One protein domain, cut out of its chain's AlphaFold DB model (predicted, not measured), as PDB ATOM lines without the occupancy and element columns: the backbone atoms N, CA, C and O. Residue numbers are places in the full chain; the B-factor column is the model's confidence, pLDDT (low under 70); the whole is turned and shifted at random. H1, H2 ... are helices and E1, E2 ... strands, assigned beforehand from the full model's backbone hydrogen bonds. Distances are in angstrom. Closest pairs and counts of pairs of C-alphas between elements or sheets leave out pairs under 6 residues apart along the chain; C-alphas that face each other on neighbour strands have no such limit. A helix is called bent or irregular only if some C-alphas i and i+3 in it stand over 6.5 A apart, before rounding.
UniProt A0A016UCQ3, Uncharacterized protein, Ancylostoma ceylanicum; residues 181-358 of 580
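This is residues 181 to 358 of the 580 residues of an uncharacterized protein of Ancylostoma ceylanicum (UniProt A0A016UCQ3). A small three-stranded sheet has one face covered by H2 and H3, and beyond these H4b and H5 complete a four-helix up-and-down bundle. H1 lies at one end of the long axis; residues 325 to 330 stick out at the other. The 178 printed residues hold, in order, E1 H1 H2 E2 E3 H3 H4 H5, mostly helix; the antiparallel sheet runs E1 E3 E2. The whole is compact, radius of gyration of the C-alphas 17.2 A, and only just flat, spanning 55 by 42 by 23 A.

E1, residues 188 to 194, begins at C-alpha 188 (-24.337, -17.576, -33.143); E2 is 245 to 249 and E3 252 to 258. H1 is 198 to 210, H2 214 to 235, 30.2 A long, and H3 270 to 287, 25.6 A. H4, 298 to 322, one helix by its hydrogen bonds, is bent, with C-alphas 305 and 308 7.6 A apart: arms H4a, 298 to 305, and H4b, 308 to 322. H5, 331 to 349, 27.4 A, ends at C-alpha 349 (-14.496, -16.598, -61.195).

Between the antiparallel neighbours E1 and E3, N 191 and O 255 are within hydrogen-bond range at 3.0 A; in the hairpin E2 and E3, N 254 and O 247 are within hydrogen-bond range at 2.8 A. E1, H1 H2, E2 form a split strand-helix-strand unit, E3 between its strands, with a right-handed crossover. H2 and H3 are on the same face, making two layers, at heights over the sheet of 11.5 A and 11.8 A. H3 touches H5, C-alphas of Val 270 and Ala 336 closest at 6.5 A, at a shallow tilt of 5 degrees, the same way. H4b and H5 form a helical hairpin, C-alphas of Val 319 and Ala 336 closest at 5.8 A. H4a touches H2, about perpendicular at 75 degrees, C-alphas of Lys 219 and Phe 305 closest at 5.7 A. H1 and H2 only just touch, only at the corner, C-alphas of Leu 208 and Leu 214 closest at 5.1 A. Every O i to N i+4 pair is within hydrogen-bond range in H1, H3 and H5; in H2 16 of 18, H4a 3 of 4, H4b 8 of 11.

The farthest C-alphas, Glu 200 and Pro 328, are 56.2 A apart. The printed part has no cut; the link E3 to H3 is long. pLDDT is under 70 at residues 184, 186, 239 to 244, 259 to 267 and 325 to 329.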
ATOM      1  N   PRO A 181     -15.471 -11.766 -32.919       85.88
ATOM      2  CA  PRO A 181     -16.019 -11.254 -31.671       85.88
ATOM      3  C   PRO A 181     -16.902 -12.303 -30.983       85.88
ATOM      4  O   PRO A 181     -17.667 -13.026 -31.625       85.88
ATOM      5  N   ALA A 182     -16.795 -12.376 -29.656       79.31
ATOM      6  CA  ALA A 182     -17.661 -13.220 -28.843       79.31
ATOM      7  C   ALA A 182     -19.073 -12.632 -28.779       79.31
ATOM      8  O   ALA A 182     -19.241 -11.412 -28.730       79.31
ATOM      9  N   THR A 183     -20.090 -13.494 -28.730       72.06
ATOM     10  CA  THR A 183     -21.487 -13.056 -28.661       72.06
ATOM     11  C   THR A 183     -22.219 -13.609 -27.456       72.06
ATOM     12  O   THR A 183     -22.015 -14.742 -27.022       72.06
ATOM     13  N   GLU A 184     -23.114 -12.783 -26.917       68.06
ATOM     14  CA  GLU A 184     -23.991 -13.164 -25.808       68.06
ATOM     15  C   GLU A 184     -25.113 -14.111 -26.271       68.06
ATOM     16  O   GLU A 184     -25.666 -14.888 -25.485       68.06
ATOM     17  N   VAL A 185     -25.438 -14.089 -27.571       72.19
ATOM     18  CA  VAL A 185     -26.490 -14.915 -28.166       72.19
ATOM     19  C   VAL A 185     -25.972 -16.336 -28.384       72.19
ATOM     20  O   VAL A 185     -25.286 -16.638 -29.363       72.19
ATOM     21  N   LYS A 186     -26.345 -17.242 -27.470       69.19
ATOM     22  CA  LYS A 186     -25.986 -18.666 -27.540       69.19
ATOM     23  C   LYS A 186     -26.334 -19.277 -28.899       69.19
ATOM     24  O   LYS A 186     -27.507 -19.402 -29.255       69.19
ATOM     25  N   GLY A 187     -25.301 -19.775 -29.574       75.00
ATOM     26  CA  GLY A 187     -25.422 -20.465 -30.853       75.00
ATOM     27  C   GLY A 187     -25.415 -19.533 -32.060       75.00
ATOM     28  O   GLY A 187     -26.083 -19.831 -33.041       75.00
ATOM     29  N   THR A 188     -24.685 -18.420 -31.991       82.25
ATOM     30  CA  THR A 188     -24.337 -17.576 -33.143       82.25
ATOM     31  C   THR A 188     -22.820 -17.465 -33.247       82.25
ATOM     32  O   THR A 188     -22.119 -17.546 -32.238       82.25
ATOM     33  N   VAL A 189     -22.309 -17.335 -34.466       86.88
ATOM     34  CA  VAL A 189     -20.888 -17.157 -34.778       86.88
ATOM     35  C   VAL A 189     -20.728 -15.916 -35.640       86.88
ATOM     36  O   VAL A 189     -21.534 -15.664 -36.537       86.88
ATOM     37  N   HIS A 190     -19.692 -15.136 -35.341       88.56
ATOM     38  CA  HIS A 190     -19.425 -13.864 -35.995       88.56
ATOM     39  C   HIS A 190     -18.018 -13.853 -36.586       88.56
ATOM     40  O   HIS A 190     -17.096 -14.481 -36.057       88.56
ATOM     41  N   MET A 191     -17.865 -13.158 -37.706       91.81
ATOM     42  CA  MET A 191     -16.579 -12.859 -38.330       91.81
ATOM     43  C   MET A 191     -16.645 -11.444 -38.885       91.81
ATOM     44  O   MET A 191     -17.575 -11.121 -39.623       91.81
ATOM     45  N   HIS A 192     -15.679 -10.611 -38.525       91.81
ATOM     46  CA  HIS A 192     -15.541  -9.258 -39.049       91.81
ATOM     47  C   HIS A 192     -14.316  -9.201 -39.958       91.81
ATOM     48  O   HIS A 192     -13.248  -9.677 -39.575       91.81
ATOM     49  N   VAL A 193     -14.485  -8.625 -41.147       92.31
ATOM     50  CA  VAL A 193     -13.410  -8.370 -42.112       92.31
ATOM     51  C   VAL A 193     -13.370  -6.871 -42.377       92.31
ATOM     52  O   VAL A 193     -14.308  -6.324 -42.959       92.31
ATOM     53  N   ARG A 194     -12.323  -6.189 -41.920       89.00
ATOM     54  CA  ARG A 194     -12.192  -4.733 -42.026       89.00
ATOM     55  C   ARG A 194     -11.318  -4.358 -43.214       89.00
ATOM     56  O   ARG A 194     -10.114  -4.543 -43.170       89.00
ATOM     57  N   SER A 195     -11.901  -3.787 -44.261       83.25
ATOM     58  CA  SER A 195     -11.170  -3.416 -45.479       83.25
ATOM     59  C   SER A 195     -11.427  -1.955 -45.857       83.25
ATOM     60  O   SER A 195     -11.860  -1.653 -46.968       83.25
ATOM     61  N   GLU A 196     -11.175  -1.036 -44.920       79.88
ATOM     62  CA  GLU A 196     -11.305   0.412 -45.159       79.88
ATOM     63  C   GLU A 196     -10.301   0.917 -46.206       79.88
ATOM     64  O   GLU A 196     -10.674   1.694 -47.083       79.88
ATOM     65  N   ASN A 197      -9.054   0.433 -46.158       85.50
ATOM     66  CA  ASN A 197      -8.024   0.731 -47.149       85.50
ATOM     67  C   ASN A 197      -7.364  -0.568 -47.664       85.50
ATOM     68  O   ASN A 197      -6.411  -1.061 -47.057       85.50
ATOM     69  N   PRO A 198      -7.843  -1.133 -48.792       86.12
ATOM     70  CA  PRO A 198      -7.321  -2.386 -49.346       86.12
ATOM     71  C   PRO A 198      -5.817  -2.363 -49.646       86.12
ATOM     72  O   PRO A 198      -5.155  -3.397 -49.565       86.12
ATOM     73  N   THR A 199      -5.265  -1.185 -49.961       88.19
ATOM     74  CA  THR A 199      -3.839  -1.031 -50.282       88.19
ATOM     75  C   THR A 199      -2.973  -1.197 -49.037       88.19
ATOM     76  O   THR A 199      -1.977  -1.912 -49.082       88.19
ATOM     77  N   GLU A 200      -3.360  -0.575 -47.920       87.69
ATOM     78  CA  GLU A 200      -2.646  -0.702 -46.640       87.69
ATOM     79  C   GLU A 200      -2.715  -2.137 -46.118       87.69
ATOM     80  O   GLU A 200      -1.694  -2.715 -45.756       87.69
ATOM     81  N   VAL A 201      -3.895  -2.765 -46.184       89.94
ATOM     82  CA  VAL A 201      -4.044  -4.182 -45.821       89.94
ATOM     83  C   VAL A 201      -3.186  -5.068 -46.730       89.94
ATOM     84  O   VAL A 201      -2.499  -5.965 -46.246       89.94
ATOM     85  N   GLY A 202      -3.154  -4.806 -48.039       91.19
ATOM     86  CA  GLY A 202      -2.286  -5.523 -48.977       91.19
ATOM     87  C   GLY A 202      -0.795  -5.379 -48.645       91.19
ATOM     88  O   GLY A 202      -0.042  -6.354 -48.740       91.19
ATOM     89  N   GLN A 203      -0.367  -4.195 -48.193       91.38
ATOM     90  CA  GLN A 203       1.005  -3.957 -47.738       91.38
ATOM     91  C   GLN A 203       1.334  -4.741 -46.466       91.38
ATOM     92  O   GLN A 203       2.339  -5.458 -46.449       91.38
ATOM     93  N   LEU A 204       0.450  -4.691 -45.469       92.94
ATOM     94  CA  LEU A 204       0.568  -5.448 -44.226       92.94
ATOM     95  C   LEU A 204       0.673  -6.956 -44.489       92.94
ATOM     96  O   LEU A 204       1.565  -7.637 -43.977       92.94
ATOM     97  N   LEU A 205      -0.209  -7.496 -45.335       93.38
ATOM     98  CA  LEU A 205      -0.217  -8.920 -45.678       93.38
ATOM     99  C   LEU A 205       1.011  -9.317 -46.502       93.38
ATOM    100  O   LEU A 205       1.550 -10.406 -46.318       93.38
ATOM    101  N   THR A 206       1.489  -8.437 -47.385       93.44
ATOM    102  CA  THR A 206       2.730  -8.664 -48.136       93.44
ATOM    103  C   THR A 206       3.940  -8.705 -47.203       93.44
ATOM    104  O   THR A 206       4.780  -9.589 -47.359       93.44
ATOM    105  N   ALA A 207       4.011  -7.823 -46.203       93.38
ATOM    106  CA  ALA A 207       5.058  -7.862 -45.185       93.38
ATOM    107  C   ALA A 207       4.997  -9.163 -44.360       93.38
ATOM    108  O   ALA A 207       6.008  -9.850 -44.223       93.38
ATOM    109  N   LEU A 208       3.808  -9.585 -43.909       93.56
ATOM    110  CA  LEU A 208       3.629 -10.878 -43.227       93.56
ATOM    111  C   LEU A 208       4.043 -12.077 -44.089       93.56
ATOM    112  O   LEU A 208       4.570 -13.057 -43.560       93.56
ATOM    113  N   ASN A 209       3.790 -12.014 -45.398       93.94
ATOM    114  CA  ASN A 209       4.190 -13.055 -46.340       93.94
ATOM    115  C   ASN A 209       5.717 -13.139 -46.465       93.94
ATOM    116  O   ASN A 209       6.268 -14.234 -46.423       93.94
ATOM    117  N   LEU A 210       6.402 -11.993 -46.566       93.25
ATOM    118  CA  LEU A 210       7.869 -11.933 -46.615       93.25
ATOM    119  C   LEU A 210       8.513 -12.516 -45.352       93.25
ATOM    120  O   LEU A 210       9.527 -13.198 -45.445       93.25
ATOM    121  N   LEU A 211       7.894 -12.296 -44.189       91.75
ATOM    122  CA  LEU A 211       8.371 -12.813 -42.904       91.75
ATOM    123  C   LEU A 211       7.967 -14.273 -42.623       91.75
ATOM    124  O   LEU A 211       8.303 -14.801 -41.563       91.75
ATOM    125  N   GLY A 212       7.229 -14.925 -43.534       91.69
ATOM    126  CA  GLY A 212       6.792 -16.321 -43.400       91.69
ATOM    127  C   GLY A 212       5.677 -16.565 -42.373       91.69
ATOM    128  O   GLY A 212       5.394 -17.712 -42.032       91.69
ATOM    129  N   GLU A 213       5.019 -15.514 -41.876       92.38
ATOM    130  CA  GLU A 213       4.005 -15.610 -40.812       92.38
ATOM    131  C   GLU A 213       2.567 -15.724 -41.359       92.38
ATOM    132  O   GLU A 213       1.659 -16.184 -40.656       92.38
ATOM    133  N   LEU A 214       2.343 -15.328 -42.621       93.31
ATOM    134  CA  LEU A 214       1.009 -15.222 -43.228       93.31
ATOM    135  C   LEU A 214       0.278 -16.571 -43.340       93.31
ATOM    136  O   LEU A 214      -0.890 -16.674 -42.962       93.31
ATOM    137  N   ASP A 215       0.954 -17.617 -43.816       92.88
ATOM    138  CA  ASP A 215       0.346 -18.925 -44.094       92.88
ATOM    139  C   ASP A 215      -0.345 -19.527 -42.869       92.88
ATOM    140  O   ASP A 215      -1.450 -20.063 -42.953       92.88
ATOM    141  N   SER A 216       0.296 -19.434 -41.702       92.31
ATOM    142  CA  SER A 216      -0.250 -19.981 -40.457       92.31
ATOM    143  C   SER A 216      -1.561 -19.291 -40.055       92.31
ATOM    144  O   SER A 216      -2.468 -19.929 -39.511       92.31
ATOM    145  N   ARG A 217      -1.680 -17.994 -40.359       93.38
ATOM    146  CA  ARG A 217      -2.841 -17.154 -40.055       93.38
ATOM    147  C   ARG A 217      -3.968 -17.393 -41.048       93.38
ATOM    148  O   ARG A 217      -5.102 -17.624 -40.629       93.38
ATOM    149  N   LEU A 218      -3.652 -17.445 -42.342       94.56
ATOM    150  CA  LEU A 218      -4.627 -17.770 -43.383       94.56
ATOM    151  C   LEU A 218      -5.194 -19.183 -43.210       94.56
ATOM    152  O   LEU A 218      -6.402 -19.356 -43.339       94.56
ATOM    153  N   LYS A 219      -4.380 -20.168 -42.805       94.44
ATOM    154  CA  LYS A 219      -4.860 -21.516 -42.441       94.44
ATOM    155  C   LYS A 219      -5.890 -21.486 -41.313       94.44
ATOM    156  O   LYS A 219      -6.920 -22.149 -41.404       94.44
ATOM    157  N   LYS A 220      -5.638 -20.716 -40.246       93.81
ATOM    158  CA  LYS A 220      -6.589 -20.569 -39.127       93.81
ATOM    159  C   LYS A 220      -7.892 -19.914 -39.582       93.81
ATOM    160  O   LYS A 220      -8.965 -20.373 -39.193       93.81
ATOM    161  N   TRP A 221      -7.798 -18.881 -40.416       94.81
ATOM    162  CA  TRP A 221      -8.969 -18.201 -40.961       94.81
ATOM    163  C   TRP A 221      -9.788 -19.112 -41.882       94.81
ATOM    164  O   TRP A 221     -10.993 -19.261 -41.684       94.81
ATOM    165  N   ALA A 222      -9.133 -19.804 -42.814       94.81
ATOM    166  CA  ALA A 222      -9.737 -20.802 -43.690       94.81
ATOM    167  C   ALA A 222     -10.470 -21.896 -42.894       94.81
ATOM    168  O   ALA A 222     -11.646 -22.162 -43.144       94.81
ATOM    169  N   ALA A 223      -9.829 -22.458 -41.864       93.75
ATOM    170  CA  ALA A 223     -10.449 -23.455 -40.991       93.75
ATOM    171  C   ALA A 223     -11.678 -22.904 -40.243       93.75
ATOM    172  O   ALA A 223     -12.681 -23.607 -40.094       93.75
ATOM    173  N   TYR A 224     -11.632 -21.644 -39.795       92.81
ATOM    174  CA  TYR A 224     -12.781 -20.979 -39.178       92.81
ATOM    175  C   TYR A 224     -13.938 -20.818 -40.172       92.81
ATOM    176  O   TYR A 224     -15.082 -21.119 -39.827       92.81
ATOM    177  N   VAL A 225     -13.645 -20.393 -41.405       92.38
ATOM    178  CA  VAL A 225     -14.631 -20.245 -42.485       92.38
ATOM    179  C   VAL A 225     -15.312 -21.577 -42.795       92.38
ATOM    180  O   VAL A 225     -16.544 -21.654 -42.805       92.38
ATOM    181  N   VAL A 226     -14.529 -22.644 -42.975       91.56
ATOM    182  CA  VAL A 226     -15.069 -23.976 -43.275       91.56
ATOM    183  C   VAL A 226     -15.951 -24.474 -42.131       91.56
ATOM    184  O   VAL A 226     -17.093 -24.873 -42.350       91.56
ATOM    185  N   LYS A 227     -15.458 -24.400 -40.893       90.31
ATOM    186  CA  LYS A 227     -16.158 -24.933 -39.720       90.31
ATOM    187  C   LYS A 227     -17.453 -24.188 -39.396       90.31
ATOM    188  O   LYS A 227     -18.430 -24.820 -39.004       90.31
ATOM    189  N   ASN A 228     -17.444 -22.861 -39.490       88.25
ATOM    190  CA  ASN A 228     -18.511 -22.025 -38.937       88.25
ATOM    191  C   ASN A 228     -19.486 -21.485 -39.989       88.25
ATOM    192  O   ASN A 228     -20.585 -21.084 -39.620       88.25
ATOM    193  N   PHE A 229     -19.114 -21.481 -41.273       88.75
ATOM    194  CA  PHE A 229     -19.977 -20.990 -42.352       88.75
ATOM    195  C   PHE A 229     -20.265 -22.071 -43.392       88.75
ATOM    196  O   PHE A 229     -21.430 -22.369 -43.641       88.75
ATOM    197  N   VAL A 230     -19.237 -22.721 -43.952       89.94
ATOM    198  CA  VAL A 230     -19.434 -23.750 -44.993       89.94
ATOM    199  C   VAL A 230     -20.186 -24.961 -44.442       89.94
ATOM    200  O   VAL A 230     -21.206 -25.352 -45.004       89.94
ATOM    201  N   GLN A 231     -19.710 -25.543 -43.338       87.81
ATOM    202  CA  GLN A 231     -20.280 -26.760 -42.762       87.81
ATOM    203  C   GLN A 231     -21.765 -26.579 -42.387       87.81
ATOM    204  O   GLN A 231     -22.567 -27.398 -42.829       87.81
ATOM    205  N   PRO A 232     -22.192 -25.498 -41.698       86.75
ATOM    206  CA  PRO A 232     -23.614 -25.268 -41.435       86.75
ATOM    207  C   PRO A 232     -24.474 -25.086 -42.691       86.75
ATOM    208  O   PRO A 232     -25.603 -25.572 -42.710       86.75
ATOM    209  N   ILE A 233     -23.971 -24.405 -43.732       87.44
ATOM    210  CA  ILE A 233     -24.704 -24.235 -45.003       87.44
ATOM    211  C   ILE A 233     -24.901 -25.587 -45.696       87.44
ATOM    212  O   ILE A 233     -25.956 -25.845 -46.265       87.44
ATOM    213  N   VAL A 234     -23.895 -26.461 -45.645       86.69
ATOM    214  CA  VAL A 234     -23.994 -27.808 -46.218       86.69
ATOM    215  C   VAL A 234     -24.922 -28.696 -45.383       86.69
ATOM    216  O   VAL A 234     -25.757 -29.405 -45.942       86.69
ATOM    217  N   ASP A 235     -24.829 -28.621 -44.055       83.50
ATOM    218  CA  ASP A 235     -25.622 -29.447 -43.141       83.50
ATOM    219  C   ASP A 235     -27.101 -29.022 -43.057       83.50
ATOM    220  O   ASP A 235     -27.932 -29.824 -42.625       83.50
ATOM    221  N   SER A 236     -27.470 -27.802 -43.483       81.19
ATOM    222  CA  SER A 236     -28.885 -27.404 -43.587       81.19
ATOM    223  C   SER A 236     -29.646 -28.217 -44.634       81.19
ATOM    224  O   SER A 236     -30.853 -28.419 -44.505       81.19
ATOM    225  N   GLY A 237     -28.937 -28.751 -45.632       74.94
ATOM    226  CA  GLY A 237     -29.471 -29.655 -46.645       74.94
ATOM    227  C   GLY A 237     -30.314 -28.966 -47.716       74.94
ATOM    228  O   GLY A 237     -30.219 -29.344 -48.875       74.94
ATOM    229  N   ASP A 238     -31.097 -27.941 -47.390       73.38
ATOM    230  CA  ASP A 238     -31.938 -27.190 -48.333       73.38
ATOM    231  C   ASP A 238     -31.331 -25.843 -48.764       73.38
ATOM    232  O   ASP A 238     -31.867 -25.178 -49.654       73.38
ATOM    233  N   GLY A 239     -30.212 -25.440 -48.152       61.25
ATOM    234  CA  GLY A 239     -29.632 -24.111 -48.326       61.25
ATOM    235  C   GLY A 239     -30.443 -22.997 -47.659       61.25
ATOM    236  O   GLY A 239     -30.114 -21.825 -47.852       61.25
ATOM    237  N   VAL A 240     -31.480 -23.329 -46.871       63.84
ATOM    238  CA  VAL A 240     -32.125 -22.368 -45.975       63.84
ATOM    239  C   VAL A 240     -31.087 -21.959 -44.956       63.84
ATOM    240  O   VAL A 240     -30.415 -22.765 -44.317       63.84
ATOM    241  N   ASP A 241     -30.930 -20.657 -44.908       60.59
ATOM    242  CA  ASP A 241     -29.684 -20.005 -44.627       60.59
ATOM    243  C   ASP A 241     -29.385 -19.935 -43.122       60.59
ATOM    244  O   ASP A 241     -30.028 -19.150 -42.420       60.59
ATOM    245  N   PRO A 242     -28.412 -20.703 -42.591       62.56
ATOM    246  CA  PRO A 242     -27.892 -20.426 -41.262       62.56
ATOM    247  C   PRO A 242     -27.062 -19.136 -41.257       62.56
ATOM    248  O   PRO A 242     -26.853 -18.576 -40.190       62.56
ATOM    249  N   TYR A 243     -26.590 -18.638 -42.405       68.00
ATOM    250  CA  TYR A 243     -25.861 -17.375 -42.529       68.00
ATOM    251  C   TYR A 243     -26.844 -16.191 -42.561       68.00
ATOM    252  O   TYR A 243     -27.028 -15.503 -43.560       68.00
ATOM    253  N   GLU A 244     -27.491 -15.972 -41.412       62.78
ATOM    254  CA  GLU A 244     -28.631 -15.066 -41.234       62.78
ATOM    255  C   GLU A 244     -28.374 -13.624 -41.695       62.78
ATOM    256  O   GLU A 244     -29.330 -12.927 -42.053       62.78
ATOM    257  N   ARG A 245     -27.124 -13.131 -41.650       74.31
ATOM    258  CA  ARG A 245     -26.869 -11.707 -41.893       74.31
ATOM    259  C   ARG A 245     -25.467 -11.380 -42.415       74.31
ATOM    260  O   ARG A 245     -24.456 -11.759 -41.824       74.31
ATOM    261  N   PHE A 246     -25.444 -10.573 -43.478       83.94
ATOM    262  CA  PHE A 246     -24.293  -9.809 -43.965       83.94
ATOM    263  C   PHE A 246     -24.581  -8.317 -43.804       83.94
ATOM    264  O   PHE A 246     -25.607  -7.843 -44.301       83.94
ATOM    265  N   VAL A 247     -23.708  -7.574 -43.132       81.94
ATOM    266  CA  VAL A 247     -23.797  -6.108 -43.054       81.94
ATOM    267  C   VAL A 247     -22.420  -5.524 -43.295       81.94
ATOM    268  O   VAL A 247     -21.436  -6.032 -42.775       81.94
ATOM    269  N   VAL A 248     -22.351  -4.439 -44.061       80.50
ATOM    270  CA  VAL A 248     -21.132  -3.640 -44.186       80.50
ATOM    271  C   VAL A 248     -21.378  -2.307 -43.492       80.50
ATOM    272  O   VAL A 248     -22.206  -1.520 -43.950       80.50
ATOM    273  N   THR A 249     -20.675  -2.063 -42.388       79.25
ATOM    274  CA  THR A 249     -20.752  -0.813 -41.618       79.25
ATOM    275  C   THR A 249     -19.363  -0.197 -41.556       79.25
ATOM    276  O   THR A 249     -18.424  -0.851 -41.115       79.25
ATOM    277  N   ASN A 250     -19.215   1.057 -41.995       74.81
ATOM    278  CA  ASN A 250     -17.950   1.804 -41.936       74.81
ATOM    279  C   ASN A 250     -16.735   1.025 -42.493       74.81
ATOM    280  O   ASN A 250     -15.684   0.999 -41.871       74.81
ATOM    281  N   GLY A 251     -16.879   0.326 -43.625       73.62
ATOM    282  CA  GLY A 251     -15.782  -0.460 -44.219       73.62
ATOM    283  C   GLY A 251     -15.451  -1.779 -43.500       73.62
ATOM    284  O   GLY A 251     -14.532  -2.486 -43.910       73.62
ATOM    285  N   THR A 252     -16.218  -2.147 -42.469       84.88
ATOM    286  CA  THR A 252     -16.160  -3.461 -41.818       84.88
ATOM    287  C   THR A 252     -17.312  -4.330 -42.298       84.88
ATOM    288  O   THR A 252     -18.482  -3.973 -42.156       84.88
ATOM    289  N   ALA A 253     -16.978  -5.477 -42.879       88.12
ATOM    290  CA  ALA A 253     -17.927  -6.491 -43.296       88.12
ATOM    291  C   ALA A 253     -18.168  -7.494 -42.164       88.12
ATOM    292  O   ALA A 253     -17.273  -8.242 -41.770       88.12
ATOM    293  N   GLU A 254     -19.394  -7.519 -41.659       89.81
ATOM    294  CA  GLU A 254     -19.846  -8.374 -40.571       89.81
ATOM    295  C   GLU A 254     -20.610  -9.577 -41.128       89.81
ATOM    296  O   GLU A 254     -21.628  -9.449 -41.817       89.81
ATOM    297  N   PHE A 255     -20.120 -10.767 -40.800       89.50
ATOM    298  CA  PHE A 255     -20.713 -12.045 -41.158       89.50
ATOM    299  C   PHE A 255     -21.304 -12.677 -39.904       89.50
ATOM    300  O   PHE A 255     -20.571 -12.949 -38.955       89.50
ATOM    301  N   THR A 256     -22.611 -12.932 -39.902       85.94
ATOM    302  CA  THR A 256     -23.306 -13.614 -38.801       85.94
ATOM    303  C   THR A 256     -23.902 -14.919 -39.288       85.94
ATOM    304  O   THR A 256     -24.671 -14.928 -40.250       85.94
ATOM    305  N   ALA A 257     -23.583 -16.013 -38.603       83.38
ATOM    306  CA  ALA A 257     -24.220 -17.299 -38.833       83.38
ATOM    307  C   ALA A 257     -24.761 -17.915 -37.538       83.38
ATOM    308  O   ALA A 257     -24.254 -17.694 -36.440       83.38
ATOM    309  N   SER A 258     -25.820 -18.696 -37.675       76.69
ATOM    310  CA  SER A 258     -26.455 -19.466 -36.622       76.69
ATOM    311  C   SER A 258     -25.793 -20.833 -36.520       76.69
ATOM    312  O   SER A 258     -25.656 -21.561 -37.500       76.69
ATOM    313  N   SER A 259     -25.428 -21.221 -35.303       67.56
ATOM    314  CA  SER A 259     -24.937 -22.563 -34.993       67.56
ATOM    315  C   SER A 259     -26.072 -23.591 -34.914       67.56
ATOM    316  O   SER A 259     -25.807 -24.780 -34.731       67.56
ATOM    317  N   LYS A 260     -27.340 -23.155 -34.948       65.25
ATOM    318  CA  LYS A 260     -28.508 -24.034 -34.859       65.25
ATOM    319  C   LYS A 260     -29.043 -24.311 -36.256       65.25
ATOM    320  O   LYS A 260     -29.866 -23.563 -36.777       65.25
ATOM    321  N   ILE A 261     -28.615 -25.431 -36.824       66.12
ATOM    322  CA  ILE A 261     -29.163 -25.951 -38.074       66.12
ATOM    323  C   ILE A 261     -30.618 -26.363 -37.811       66.12
ATOM    324  O   ILE A 261     -30.883 -27.278 -37.026       66.12
ATOM    325  N   ARG A 262     -31.586 -25.677 -38.430       56.50
ATOM    326  CA  ARG A 262     -32.970 -26.166 -38.453       56.50
ATOM    327  C   ARG A 262     -33.022 -27.279 -39.486       56.50
ATOM    328  O   ARG A 262     -33.000 -26.998 -40.675       56.50
ATOM    329  N   SER A 263     -33.078 -28.532 -39.039       51.72
ATOM    330  CA  SER A 263     -33.238 -29.668 -39.944       51.72
ATOM    331  C   SER A 263     -34.581 -29.554 -40.672       51.72
ATOM    332  O   SER A 263     -35.634 -29.866 -40.102       51.72
ATOM    333  N   GLY A 264     -34.558 -29.091 -41.921       54.28
ATOM    334  CA  GLY A 264     -35.684 -29.239 -42.827       54.28
ATOM    335  C   GLY A 264     -35.938 -30.732 -43.026       54.28
ATOM    336  O   GLY A 264     -35.061 -31.471 -43.452       54.28
ATOM    337  N   VAL A 265     -37.138 -31.208 -42.699       53.09
ATOM    338  CA  VAL A 265     -37.533 -32.634 -42.745       53.09
ATOM    339  C   VAL A 265     -37.583 -33.190 -44.193       53.09
ATOM    340  O   VAL A 265     -38.152 -34.246 -44.445       53.09
ATOM    341  N   LYS A 266     -37.016 -32.502 -45.193       56.69
ATOM    342  CA  LYS A 266     -37.191 -32.820 -46.617       56.69
ATOM    343  C   LYS A 266     -35.891 -32.744 -47.419       56.69
ATOM    344  O   LYS A 266     -35.657 -31.748 -48.087       56.69
ATOM    345  N   GLY A 267     -35.156 -33.857 -47.454       67.62
ATOM    346  CA  GLY A 267     -34.129 -34.140 -48.468       67.62
ATOM    347  C   GLY A 267     -32.990 -33.114 -48.560       67.62
ATOM    348  O   GLY A 267     -32.951 -32.138 -47.825       67.62
ATOM    349  N   ILE A 268     -32.039 -33.359 -49.462       81.94
ATOM    350  CA  ILE A 268     -30.926 -32.438 -49.725       81.94
ATOM    351  C   ILE A 268     -31.114 -31.828 -51.116       81.94
ATOM    352  O   ILE A 268     -31.244 -32.557 -52.100       81.94
ATOM    353  N   SER A 269     -31.136 -30.498 -51.179       87.06
ATOM    354  CA  SER A 269     -31.166 -29.669 -52.382       87.06
ATOM    355  C   SER A 269     -29.751 -29.191 -52.701       87.06
ATOM    356  O   SER A 269     -29.227 -28.286 -52.046       87.06
ATOM    357  N   VAL A 270     -29.123 -29.791 -53.716       88.12
ATOM    358  CA  VAL A 270     -27.752 -29.435 -54.120       88.12
ATOM    359  C   VAL A 270     -27.701 -27.985 -54.602       88.12
ATOM    360  O   VAL A 270     -26.806 -27.232 -54.229       88.12
ATOM    361  N   GLU A 271     -28.706 -27.561 -55.363       88.56
ATOM    362  CA  GLU A 271     -28.851 -26.202 -55.877       88.56
ATOM    363  C   GLU A 271     -29.025 -25.178 -54.749       88.56
ATOM    364  O   GLU A 271     -28.451 -24.088 -54.806       88.56
ATOM    365  N   GLY A 272     -29.787 -25.531 -53.707       86.44
ATOM    366  CA  GLY A 272     -29.982 -24.689 -52.528       86.44
ATOM    367  C   GLY A 272     -28.676 -24.462 -51.769       86.44
ATOM    368  O   GLY A 272     -28.296 -23.317 -51.518       86.44
ATOM    369  N   VAL A 273     -27.949 -25.545 -51.478       89.19
ATOM    370  CA  VAL A 273     -26.639 -25.482 -50.811       89.19
ATOM    371  C   VAL A 273     -25.637 -24.677 -51.643       89.19
ATOM    372  O   VAL A 273     -24.979 -23.785 -51.108       89.19
ATOM    373  N   VAL A 274     -25.558 -24.918 -52.957       91.12
ATOM    374  CA  VAL A 274     -24.680 -24.155 -53.862       91.12
ATOM    375  C   VAL A 274     -25.035 -22.669 -53.866       91.12
ATOM    376  O   VAL A 274     -24.137 -21.835 -53.792       91.12
ATOM    377  N   SER A 275     -26.319 -22.315 -53.904       89.00
ATOM    378  CA  SER A 275     -26.761 -20.917 -53.822       89.00
ATOM    379  C   SER A 275     -26.317 -20.252 -52.512       89.00
ATOM    380  O   SER A 275     -25.757 -19.151 -52.530       89.00
ATOM    381  N   GLY A 276     -26.487 -20.944 -51.380       88.62
ATOM    382  CA  GLY A 276     -26.043 -20.476 -50.065       88.62
ATOM    383  C   GLY A 276     -24.531 -20.255 -49.993       88.62
ATOM    384  O   GLY A 276     -24.086 -19.178 -49.586       88.62
ATOM    385  N   LEU A 277     -23.747 -21.237 -50.457       91.31
ATOM    386  CA  LEU A 277     -22.285 -21.154 -50.508       91.31
ATOM    387  C   LEU A 277     -21.818 -20.015 -51.418       91.31
ATOM    388  O   LEU A 277     -20.989 -19.207 -51.009       91.31
ATOM    389  N   LEU A 278     -22.373 -19.902 -52.626       91.88
ATOM    390  CA  LEU A 278     -22.000 -18.850 -53.572       91.88
ATOM    391  C   LEU A 278     -22.308 -17.460 -53.039       91.88
ATOM    392  O   LEU A 278     -21.507 -16.554 -53.234       91.88
ATOM    393  N   ARG A 279     -23.435 -17.273 -52.351       89.88
ATOM    394  CA  ARG A 279     -23.760 -15.984 -51.736       89.88
ATOM    395  C   ARG A 279     -22.766 -15.636 -50.627       89.88
ATOM    396  O   ARG A 279     -22.283 -14.509 -50.594       89.88
ATOM    397  N   PHE A 280     -22.409 -16.600 -49.774       91.50
ATOM    398  CA  PHE A 280     -21.367 -16.407 -48.760       91.50
ATOM    399  C   PHE A 280     -20.017 -16.040 -49.394       91.50
ATOM    400  O   PHE A 280     -19.435 -15.017 -49.036       91.50
ATOM    401  N   PHE A 281     -19.543 -16.816 -50.374       93.19
ATOM    402  CA  PHE A 281     -18.257 -16.561 -51.028       93.19
ATOM    403  C   PHE A 281     -18.260 -15.287 -51.876       93.19
ATOM    404  O   PHE A 281     -17.240 -14.615 -51.939       93.19
ATOM    405  N   SER A 282     -19.391 -14.895 -52.467       92.50
ATOM    406  CA  SER A 282     -19.513 -13.614 -53.182       92.50
ATOM    407  C   SER A 282     -19.397 -12.429 -52.224       92.50
ATOM    408  O   SER A 282     -18.688 -11.464 -52.510       92.50
ATOM    409  N   ASN A 283     -20.039 -12.515 -51.055       91.38
ATOM    410  CA  ASN A 283     -19.901 -11.504 -50.010       91.38
ATOM    411  C   ASN A 283     -18.465 -11.466 -49.479       91.38
ATOM    412  O   ASN A 283     -17.897 -10.389 -49.346       91.38
ATOM    413  N   LEU A 284     -17.847 -12.629 -49.244       91.94
ATOM    414  CA  LEU A 284     -16.454 -12.715 -48.808       91.94
ATOM    415  C   LEU A 284     -15.493 -12.118 -49.841       91.94
ATOM    416  O   LEU A 284     -14.651 -11.311 -49.464       91.94
ATOM    417  N   ALA A 285     -15.652 -12.456 -51.125       91.88
ATOM    418  CA  ALA A 285     -14.873 -11.890 -52.227       91.88
ATOM    419  C   ALA A 285     -15.022 -10.367 -52.304       91.88
ATOM    420  O   ALA A 285     -14.044  -9.665 -52.538       91.88
ATOM    421  N   THR A 286     -16.230  -9.851 -52.060       90.88
ATOM    422  CA  THR A 286     -16.490  -8.406 -52.014       90.88
ATOM    423  C   THR A 286     -15.761  -7.751 -50.840       90.88
ATOM    424  O   THR A 286     -15.148  -6.703 -51.015       90.88
ATOM    425  N   SER A 287     -15.768  -8.380 -49.661       89.69
ATOM    426  CA  SER A 287     -15.109  -7.860 -48.453       89.69
ATOM    427  C   SER A 287     -13.583  -7.837 -48.528       89.69
ATOM    428  O   SER A 287     -12.963  -7.065 -47.804       89.69
ATOM    429  N   ILE A 288     -12.982  -8.684 -49.365       91.31
ATOM    430  CA  ILE A 288     -11.525  -8.740 -49.587       91.31
ATOM    431  C   ILE A 288     -11.112  -8.184 -50.956       91.31
ATOM    432  O   ILE A 288      -9.957  -8.318 -51.365       91.31
ATOM    433  N   GLY A 289     -12.060  -7.607 -51.696       88.69
ATOM    434  CA  GLY A 289     -11.850  -7.131 -53.054       88.69
ATOM    435  C   GLY A 289     -10.815  -6.009 -53.103       88.69
ATOM    436  O   GLY A 289     -10.854  -5.077 -52.305       88.69
ATOM    437  N   GLY A 290      -9.885  -6.096 -54.056       85.44
ATOM    438  CA  GLY A 290      -8.814  -5.109 -54.226       85.44
ATOM    439  C   GLY A 290      -7.626  -5.271 -53.271       85.44
ATOM    440  O   GLY A 290      -6.711  -4.455 -53.327       85.44
ATOM    441  N   ILE A 291      -7.615  -6.303 -52.417       90.69
ATOM    442  CA  ILE A 291      -6.452  -6.644 -51.592       90.69
ATOM    443  C   ILE A 291      -5.541  -7.594 -52.374       90.69
ATOM    444  O   ILE A 291      -5.879  -8.763 -52.595       90.69
ATOM    445  N   ASP A 292      -4.356  -7.102 -52.722       91.06
ATOM    446  CA  ASP A 292      -3.309  -7.881 -53.376       91.06
ATOM    447  C   ASP A 292      -2.150  -8.170 -52.421       91.06
ATOM    448  O   ASP A 292      -1.639  -7.287 -51.729       91.06
ATOM    449  N   VAL A 293      -1.695  -9.421 -52.427       89.44
ATOM    450  CA  VAL A 293      -0.535  -9.895 -51.673       89.44
ATOM    451  C   VAL A 293       0.532 -10.324 -52.672       89.44
ATOM    452  O   VAL A 293       0.370 -11.310 -53.393       89.44
ATOM    453  N   SER A 294       1.640  -9.584 -52.737       85.25
ATOM    454  CA  SER A 294       2.739  -9.865 -53.684       85.25
ATOM    455  C   SER A 294       2.284  -9.992 -55.156       85.25
ATOM    456  O   SER A 294       2.763 -10.856 -55.889       85.25
ATOM    457  N   GLY A 295       1.326  -9.161 -55.585       83.44
ATOM    458  CA  GLY A 295       0.802  -9.154 -56.959       83.44
ATOM    459  C   GLY A 295      -0.199 -10.271 -57.283       83.44
ATOM    460  O   GLY A 295      -0.515 -10.479 -58.453       83.44
ATOM    461  N   ARG A 296      -0.689 -11.002 -56.273       88.69
ATOM    462  CA  ARG A 296      -1.788 -11.968 -56.415       88.69
ATOM    463  C   ARG A 296      -2.952 -11.598 -55.485       88.69
ATOM    464  O   ARG A 296      -2.686 -11.211 -54.347       88.69
ATOM    465  N   PRO A 297      -4.213 -11.800 -55.901       91.94
ATOM    466  CA  PRO A 297      -5.368 -11.511 -55.053       91.94
ATOM    467  C   PRO A 297      -5.371 -12.337 -53.761       91.94
ATOM    468  O   PRO A 297      -5.091 -13.540 -53.791       91.94
ATOM    469  N   LEU A 298      -5.771 -11.733 -52.637       93.31
ATOM    470  CA  LEU A 298      -5.894 -12.426 -51.344       93.31
ATOM    471  C   LEU A 298      -6.830 -13.646 -51.411       93.31
ATOM    472  O   LEU A 298      -6.566 -14.667 -50.773       93.31
ATOM    473  N   ALA A 299      -7.894 -13.561 -52.216       93.38
ATOM    474  CA  ALA A 299      -8.837 -14.657 -52.435       93.38
ATOM    475  C   ALA A 299      -8.130 -15.958 -52.852       93.38
ATOM    476  O   ALA A 299      -8.450 -17.027 -52.333       93.38
ATOM    477  N   LEU A 300      -7.109 -15.856 -53.709       92.56
ATOM    478  CA  LEU A 300      -6.376 -17.009 -54.222       92.56
ATOM    479  C   LEU A 300      -5.531 -17.682 -53.134       92.56
ATOM    480  O   LEU A 300      -5.472 -18.908 -53.077       92.56
ATOM    481  N   PHE A 301      -4.897 -16.899 -52.254       91.44
ATOM    482  CA  PHE A 301      -4.159 -17.444 -51.110       91.44
ATOM    483  C   PHE A 301      -5.098 -18.124 -50.118       91.44
ATOM    484  O   PHE A 301      -4.816 -19.226 -49.657       91.44
ATOM    485  N   LEU A 302      -6.229 -17.489 -49.800       92.88
ATOM    486  CA  LEU A 302      -7.185 -18.055 -48.853       92.88
ATOM    487  C   LEU A 302      -7.796 -19.358 -49.390       92.88
ATOM    488  O   LEU A 302      -7.904 -20.339 -48.654       92.88
ATOM    489  N   GLY A 303      -8.142 -19.384 -50.679       92.94
ATOM    490  CA  GLY A 303      -8.720 -20.547 -51.341       92.94
ATOM    491  C   GLY A 303      -7.811 -21.776 -51.345       92.94
ATOM    492  O   GLY A 303      -8.304 -22.879 -51.121       92.94
ATOM    493  N   GLN A 304      -6.490 -21.607 -51.463       93.25
ATOM    494  CA  GLN A 304      -5.528 -22.718 -51.358       93.25
ATOM    495  C   GLN A 304      -5.628 -23.478 -50.030       93.25
ATOM    496  O   GLN A 304      -5.352 -24.676 -49.996       93.25
ATOM    497  N   PHE A 305      -6.035 -22.811 -48.945       93.88
ATOM    498  CA  PHE A 305      -6.114 -23.430 -47.623       93.88
ATOM    499  C   PHE A 305      -7.442 -24.125 -47.329       93.88
ATOM    500  O   PHE A 305      -7.452 -25.007 -46.477       93.88
ATOM    501  N   PHE A 306      -8.545 -23.756 -47.991       93.19
ATOM    502  CA  PHE A 306      -9.845 -24.400 -47.766       93.19
ATOM    503  C   PHE A 306     -10.381 -25.201 -48.956       93.19
ATOM    504  O   PHE A 306     -11.395 -25.873 -48.784       93.19
ATOM    505  N   GLN A 307      -9.776 -25.130 -50.151       93.50
ATOM    506  CA  GLN A 307     -10.328 -25.761 -51.359       93.50
ATOM    507  C   GLN A 307     -10.598 -27.261 -51.177       93.50
ATOM    508  O   GLN A 307     -11.703 -27.711 -51.471       93.50
ATOM    509  N   ASP A 308      -9.642 -28.007 -50.622       90.75
ATOM    510  CA  ASP A 308      -9.744 -29.461 -50.473       90.75
ATOM    511  C   ASP A 308     -10.822 -29.826 -49.446       90.75
ATOM    512  O   ASP A 308     -11.670 -30.682 -49.705       90.75
ATOM    513  N   ASP A 309     -10.847 -29.119 -48.312       90.69
ATOM    514  CA  ASP A 309     -11.850 -29.309 -47.261       90.69
ATOM    515  C   ASP A 309     -13.258 -28.957 -47.760       90.69
ATOM    516  O   ASP A 309     -14.210 -29.702 -47.526       90.69
ATOM    517  N   LEU A 310     -13.400 -27.851 -48.496       92.00
ATOM    518  CA  LEU A 310     -14.661 -27.430 -49.100       92.00
ATOM    519  C   LEU A 310     -15.160 -28.467 -50.109       92.00
ATOM    520  O   LEU A 310     -16.324 -28.867 -50.046       92.00
ATOM    521  N   MET A 311     -14.291 -28.928 -51.014       90.81
ATOM    522  CA  MET A 311     -14.643 -29.954 -51.996       90.81
ATOM    523  C   MET A 311     -15.023 -31.272 -51.315       90.81
ATOM    524  O   MET A 311     -16.027 -31.881 -51.686       90.81
ATOM    525  N   ALA A 312     -14.287 -31.691 -50.281       88.44
ATOM    526  CA  ALA A 312     -14.569 -32.910 -49.530       88.44
ATOM    527  C   ALA A 312     -15.900 -32.841 -48.768       88.44
ATOM    528  O   ALA A 312     -16.707 -33.774 -48.859       88.44
ATOM    529  N   VAL A 313     -16.159 -31.745 -48.046       87.75
ATOM    530  CA  VAL A 313     -17.416 -31.534 -47.311       87.75
ATOM    531  C   VAL A 313     -18.590 -31.478 -48.282       87.75
ATOM    532  O   VAL A 313     -19.586 -32.170 -48.073       87.75
ATOM    533  N   PHE A 314     -18.467 -30.729 -49.377       88.12
ATOM    534  CA  PHE A 314     -19.524 -30.624 -50.377       88.12
ATOM    535  C   PHE A 314     -19.811 -31.972 -51.055       88.12
ATOM    536  O   PHE A 314     -20.965 -32.400 -51.138       88.12
ATOM    537  N   LEU A 315     -18.774 -32.704 -51.467       87.38
ATOM    538  CA  LEU A 315     -18.935 -34.012 -52.099       87.38
ATOM    539  C   LEU A 315     -19.591 -35.023 -51.146       87.38
ATOM    540  O   LEU A 315     -20.503 -35.745 -51.544       87.38
ATOM    541  N   LYS A 316     -19.153 -35.073 -49.882       83.44
ATOM    542  CA  LYS A 316     -19.618 -36.061 -48.900       83.44
ATOM    543  C   LYS A 316     -20.991 -35.744 -48.322       83.44
ATOM    544  O   LYS A 316     -21.844 -36.629 -48.258       83.44
ATOM    545  N   ASN A 317     -21.194 -34.507 -47.884       83.19
ATOM    546  CA  ASN A 317     -22.377 -34.118 -47.123       83.19
ATOM    547  C   ASN A 317     -23.478 -33.511 -48.002       83.19
ATOM    548  O   ASN A 317     -24.608 -33.418 -47.536       83.19
ATOM    549  N   CYS A 318     -23.189 -33.143 -49.256       84.50
ATOM    550  CA  CYS A 318     -24.195 -32.637 -50.191       84.50
ATOM    551  C   CYS A 318     -24.406 -33.585 -51.378       84.50
ATOM    552  O   CYS A 318     -25.475 -34.178 -51.494       84.50
ATOM    553  N   VAL A 319     -23.393 -33.791 -52.230       84.75
ATOM    554  CA  VAL A 319     -23.544 -34.551 -53.490       84.75
ATOM    555  C   VAL A 319     -23.845 -36.022 -53.227       84.75
ATOM    556  O   VAL A 319     -24.883 -36.528 -53.642       84.75
ATOM    557  N   ALA A 320     -22.987 -36.721 -52.481       80.06
ATOM    558  CA  ALA A 320     -23.259 -38.099 -52.085       80.06
ATOM    559  C   ALA A 320     -24.551 -38.188 -51.277       80.06
ATOM    560  O   ALA A 320     -25.249 -39.200 -51.338       80.06
ATOM    561  N   ALA A 321     -24.884 -37.123 -50.543       78.56
ATOM    562  CA  ALA A 321     -26.002 -37.121 -49.634       78.56
ATOM    563  C   ALA A 321     -27.379 -36.858 -50.266       78.56
ATOM    564  O   ALA A 321     -28.394 -37.298 -49.720       78.56
ATOM    565  N   SER A 322     -27.420 -36.211 -51.425       79.75
ATOM    566  CA  SER A 322     -28.639 -35.974 -52.198       79.75
ATOM    567  C   SER A 322     -29.010 -37.153 -53.095       79.75
ATOM    568  O   SER A 322     -30.179 -37.318 -53.448       79.75
ATOM    569  N   VAL A 323     -28.039 -38.006 -53.437       79.38
ATOM    570  CA  VAL A 323     -28.260 -39.145 -54.330       79.38
ATOM    571  C   VAL A 323     -29.005 -40.266 -53.586       79.38
ATOM    572  O   VAL A 323     -28.551 -40.717 -52.519       79.38
ATOM    573  N   PRO A 324     -30.163 -40.718 -54.113       71.25
ATOM    574  CA  PRO A 324     -30.882 -41.861 -53.568       71.25
ATOM    575  C   PRO A 324     -30.096 -43.151 -53.815       71.25
ATOM    576  O   PRO A 324     -29.376 -43.285 -54.801       71.25
ATOM    577  N   VAL A 325     -30.247 -44.122 -52.917       69.94
ATOM    578  CA  VAL A 325     -29.672 -45.458 -53.084       69.94
ATOM    579  C   VAL A 325     -30.822 -46.468 -53.125       69.94
ATOM    580  O   VAL A 325     -31.544 -46.568 -52.132       69.94
ATOM    581  N   PRO A 326     -31.003 -47.236 -54.219       63.28
ATOM    582  CA  PRO A 326     -30.222 -47.237 -55.466       63.28
ATOM    583  C   PRO A 326     -30.529 -46.039 -56.396       63.28
ATOM    584  O   PRO A 326     -31.628 -45.492 -56.353       63.28
ATOM    585  N   ASP A 327     -29.572 -45.679 -57.265       69.56
ATOM    586  CA  ASP A 327     -29.734 -44.750 -58.407       69.56
ATOM    587  C   ASP A 327     -29.545 -45.550 -59.713       69.56
ATOM    588  O   ASP A 327     -28.421 -45.629 -60.215       69.56
ATOM    589  N   PRO A 328     -30.593 -46.232 -60.220       61.69
ATOM    590  CA  PRO A 328     -30.460 -47.231 -61.286       61.69
ATOM    591  C   PRO A 328     -29.903 -46.661 -62.594       61.69
ATOM    592  O   PRO A 328     -29.125 -47.327 -63.273       61.69
ATOM    593  N   ASP A 329     -30.261 -45.415 -62.910       67.56
ATOM    594  CA  ASP A 329     -29.904 -44.758 -64.171       67.56
ATOM    595  C   ASP A 329     -28.693 -43.816 -64.025       67.56
ATOM    596  O   ASP A 329     -28.281 -43.180 -64.995       67.56
ATOM    597  N   GLY A 330     -28.157 -43.650 -62.805       72.19
ATOM    598  CA  GLY A 330     -27.075 -42.703 -62.491       72.19
ATOM    599  C   GLY A 330     -27.421 -41.229 -62.758       72.19
ATOM    600  O   GLY A 330     -26.552 -40.354 -62.699       72.19
ATOM    601  N   SER A 331     -28.678 -40.938 -63.103       80.56
ATOM    602  CA  SER A 331     -29.112 -39.630 -63.600       80.56
ATOM    603  C   SER A 331     -29.074 -38.568 -62.505       80.56
ATOM    604  O   SER A 331     -28.731 -37.414 -62.772       80.56
ATOM    605  N   LYS A 332     -29.368 -38.956 -61.257       82.25
ATOM    606  CA  LYS A 332     -29.329 -38.054 -60.102       82.25
ATOM    607  C   LYS A 332     -27.900 -37.721 -59.715       82.25
ATOM    608  O   LYS A 332     -27.609 -36.547 -59.496       82.25
ATOM    609  N   LEU A 333     -27.011 -38.716 -59.703       82.25
ATOM    610  CA  LEU A 333     -25.584 -38.479 -59.499       82.25
ATOM    611  C   LEU A 333     -25.010 -37.560 -60.583       82.25
ATOM    612  O   LEU A 333     -24.315 -36.601 -60.258       82.25
ATOM    613  N   LYS A 334     -25.344 -37.804 -61.857       84.12
ATOM    614  CA  LYS A 334     -24.875 -36.975 -62.973       84.12
ATOM    615  C   LYS A 334     -25.321 -35.516 -62.837       84.12
ATOM    616  O   LYS A 334     -24.486 -34.627 -62.948       84.12
ATOM    617  N   ASN A 335     -26.600 -35.274 -62.539       87.94
ATOM    618  CA  ASN A 335     -27.116 -33.918 -62.330       87.94
ATOM    619  C   ASN A 335     -26.434 -33.221 -61.137       87.94
ATOM    620  O   ASN A 335     -26.016 -32.073 -61.240       87.94
ATOM    621  N   ALA A 336     -26.267 -33.924 -60.010       87.25
ATOM    622  CA  ALA A 336     -25.598 -33.371 -58.832       87.25
ATOM    623  C   ALA A 336     -24.123 -33.016 -59.103       87.25
ATOM    624  O   ALA A 336     -23.647 -31.987 -58.628       87.25
ATOM    625  N   MET A 337     -23.417 -33.832 -59.893       87.12
ATOM    626  CA  MET A 337     -22.044 -33.552 -60.323       87.12
ATOM    627  C   MET A 337     -21.965 -32.354 -61.277       87.12
ATOM    628  O   MET A 337     -21.067 -31.534 -61.139       87.12
ATOM    629  N   GLU A 338     -22.916 -32.191 -62.197       90.38
ATOM    630  CA  GLU A 338     -22.961 -31.028 -63.097       90.38
ATOM    631  C   GLU A 338     -23.170 -29.714 -62.326       90.38
ATOM    632  O   GLU A 338     -22.512 -28.705 -62.584       90.38
ATOM    633  N   ILE A 339     -24.028 -29.730 -61.303       91.31
ATOM    634  CA  ILE A 339     -24.207 -28.591 -60.393       91.31
ATOM    635  C   ILE A 339     -22.919 -28.315 -59.599       91.31
ATOM    636  O   ILE A 339     -22.565 -27.151 -59.395       91.31
ATOM    637  N   ALA A 340     -22.202 -29.362 -59.183       90.88
ATOM    638  CA  ALA A 340     -20.912 -29.242 -58.508       90.88
ATOM    639  C   ALA A 340     -19.845 -28.588 -59.406       90.88
ATOM    640  O   ALA A 340     -19.127 -27.695 -58.956       90.88
ATOM    641  N   GLU A 341     -19.768 -28.965 -60.683       92.69
ATOM    642  CA  GLU A 341     -18.836 -28.340 -61.633       92.69
ATOM    643  C   GLU A 341     -19.176 -26.867 -61.879       92.69
ATOM    644  O   GLU A 341     -18.297 -26.011 -61.798       92.69
ATOM    645  N   ASN A 342     -20.459 -26.531 -62.046       93.50
ATOM    646  CA  ASN A 342     -20.895 -25.135 -62.148       93.50
ATOM    647  C   ASN A 342     -20.532 -24.316 -60.893       93.50
ATOM    648  O   ASN A 342     -20.233 -23.123 -60.978       93.50
ATOM    649  N   PHE A 343     -20.563 -24.936 -59.708       94.19
ATOM    650  CA  PHE A 343     -20.089 -24.307 -58.476       94.19
ATOM    651  C   PHE A 343     -18.576 -24.056 -58.517       94.19
ATOM    652  O   PHE A 343     -18.145 -22.940 -58.218       94.19
ATOM    653  N   ARG A 344     -17.778 -25.045 -58.944       94.44
ATOM    654  CA  ARG A 344     -16.323 -24.900 -59.127       94.44
ATOM    655  C   ARG A 344     -15.990 -23.751 -60.080       94.44
ATOM    656  O   ARG A 344     -15.167 -22.912 -59.731       94.44
ATOM    657  N   GLU A 345     -16.651 -23.664 -61.233       95.12
ATOM    658  CA  GLU A 345     -16.429 -22.584 -62.207       95.12
ATOM    659  C   GLU A 345     -16.685 -21.196 -61.609       95.12
ATOM    660  O   GLU A 345     -15.888 -20.275 -61.788       95.12
ATOM    661  N   LYS A 346     -17.758 -21.042 -60.830       94.81
ATOM    662  CA  LYS A 346     -18.045 -19.779 -60.136       94.81
ATOM    663  C   LYS A 346     -17.022 -19.464 -59.044       94.81
ATOM    664  O   LYS A 346     -16.669 -18.304 -58.868       94.81
ATOM    665  N   MET A 347     -16.509 -20.468 -58.336       95.25
ATOM    666  CA  MET A 347     -15.435 -20.276 -57.353       95.25
ATOM    667  C   MET A 347     -14.107 -19.857 -58.005       95.25
ATOM    668  O   MET A 347     -13.362 -19.075 -57.409       95.25
ATOM    669  N   ILE A 348     -13.835 -20.315 -59.235       94.62
ATOM    670  CA  ILE A 348     -12.711 -19.829 -60.054       94.62
ATOM    671  C   ILE A 348     -12.940 -18.361 -60.437       94.62
ATOM    672  O   ILE A 348     -12.043 -17.539 -60.269       94.62
ATOM    673  N   GLN A 349     -14.152 -17.993 -60.867       93.31
ATOM    674  CA  GLN A 349     -14.496 -16.598 -61.195       93.31
ATOM    675  C   GLN A 349     -14.372 -15.649 -59.995       93.31
ATOM    676  O   GLN A 349     -13.963 -14.502 -60.159       93.31
ATOM    677  N   LEU A 350     -14.695 -16.119 -58.788       93.25
ATOM    678  CA  LEU A 350     -14.506 -15.369 -57.542       93.25
ATOM    679  C   LEU A 350     -13.032 -15.288 -57.098       93.25
ATOM    680  O   LEU A 350     -12.728 -14.597 -56.128       93.25
ATOM    681  N   GLY A 351     -12.116 -15.986 -57.778       92.06
ATOM    682  CA  GLY A 351     -10.678 -15.962 -57.508       92.06
ATOM    683  C   GLY A 351     -10.221 -16.838 -56.339       92.06
ATOM    684  O   GLY A 351      -9.047 -16.791 -55.983       92.06
ATOM    685  N   PHE A 352     -11.112 -17.636 -55.739       94.25
ATOM    686  CA  PHE A 352     -10.744 -18.576 -54.674       94.25
ATOM    687  C   PHE A 352     -10.137 -19.864 -55.234       94.25
ATOM    688  O   PHE A 352      -9.238 -20.436 -54.624       94.25
ATOM    689  N   PHE A 353     -10.613 -20.330 -56.389       94.75
ATOM    690  CA  PHE A 353     -10.053 -21.492 -57.086       94.75
ATOM    691  C   PHE A 353      -9.238 -21.060 -58.303       94.75
ATOM    692  O   PHE A 353      -9.317 -19.918 -58.754       94.75
ATOM    693  N   ASN A 354      -8.454 -21.987 -58.844       91.19
ATOM    694  CA  ASN A 354      -7.693 -21.783 -60.070       91.19
ATOM    695  C   ASN A 354      -7.883 -22.962 -61.032       91.19
ATOM    696  O   ASN A 354      -8.498 -23.972 -60.692       91.19
ATOM    697  N   ASP A 355      -7.324 -22.847 -62.234       88.19
ATOM    698  CA  ASP A 355      -7.444 -23.887 -63.261       88.19
ATOM    699  C   ASP A 355      -6.777 -25.215 -62.864       88.19
ATOM    700  O   ASP A 355      -7.131 -26.264 -63.402       88.19
ATOM    701  N   ALA A 356      -5.843 -25.194 -61.905       89.00
ATOM    702  CA  ALA A 356      -5.221 -26.398 -61.360       89.00
ATOM    703  C   ALA A 356      -6.089 -27.095 -60.297       89.00
ATOM    704  O   ALA A 356      -5.827 -28.255 -59.977       89.00
ATOM    705  N   THR A 357      -7.130 -26.438 -59.765       89.38
ATOM    706  CA  THR A 357      -8.097 -27.068 -58.860       89.38
ATOM    707  C   THR A 357      -8.802 -28.210 -59.609       89.38
ATOM    708  O   THR A 357      -9.388 -27.961 -60.672       89.38
ATOM    709  N   PRO A 358      -8.775 -29.457 -59.100       90.06
ATOM    710  CA  PRO A 358      -9.329 -30.613 -59.801       90.06
ATOM    711  C   PRO A 358     -10.837 -30.470 -60.032       90.06
ATOM    712  O   PRO A 358     -11.530 -29.754 -59.310       90.06
TER     713      PRO A 358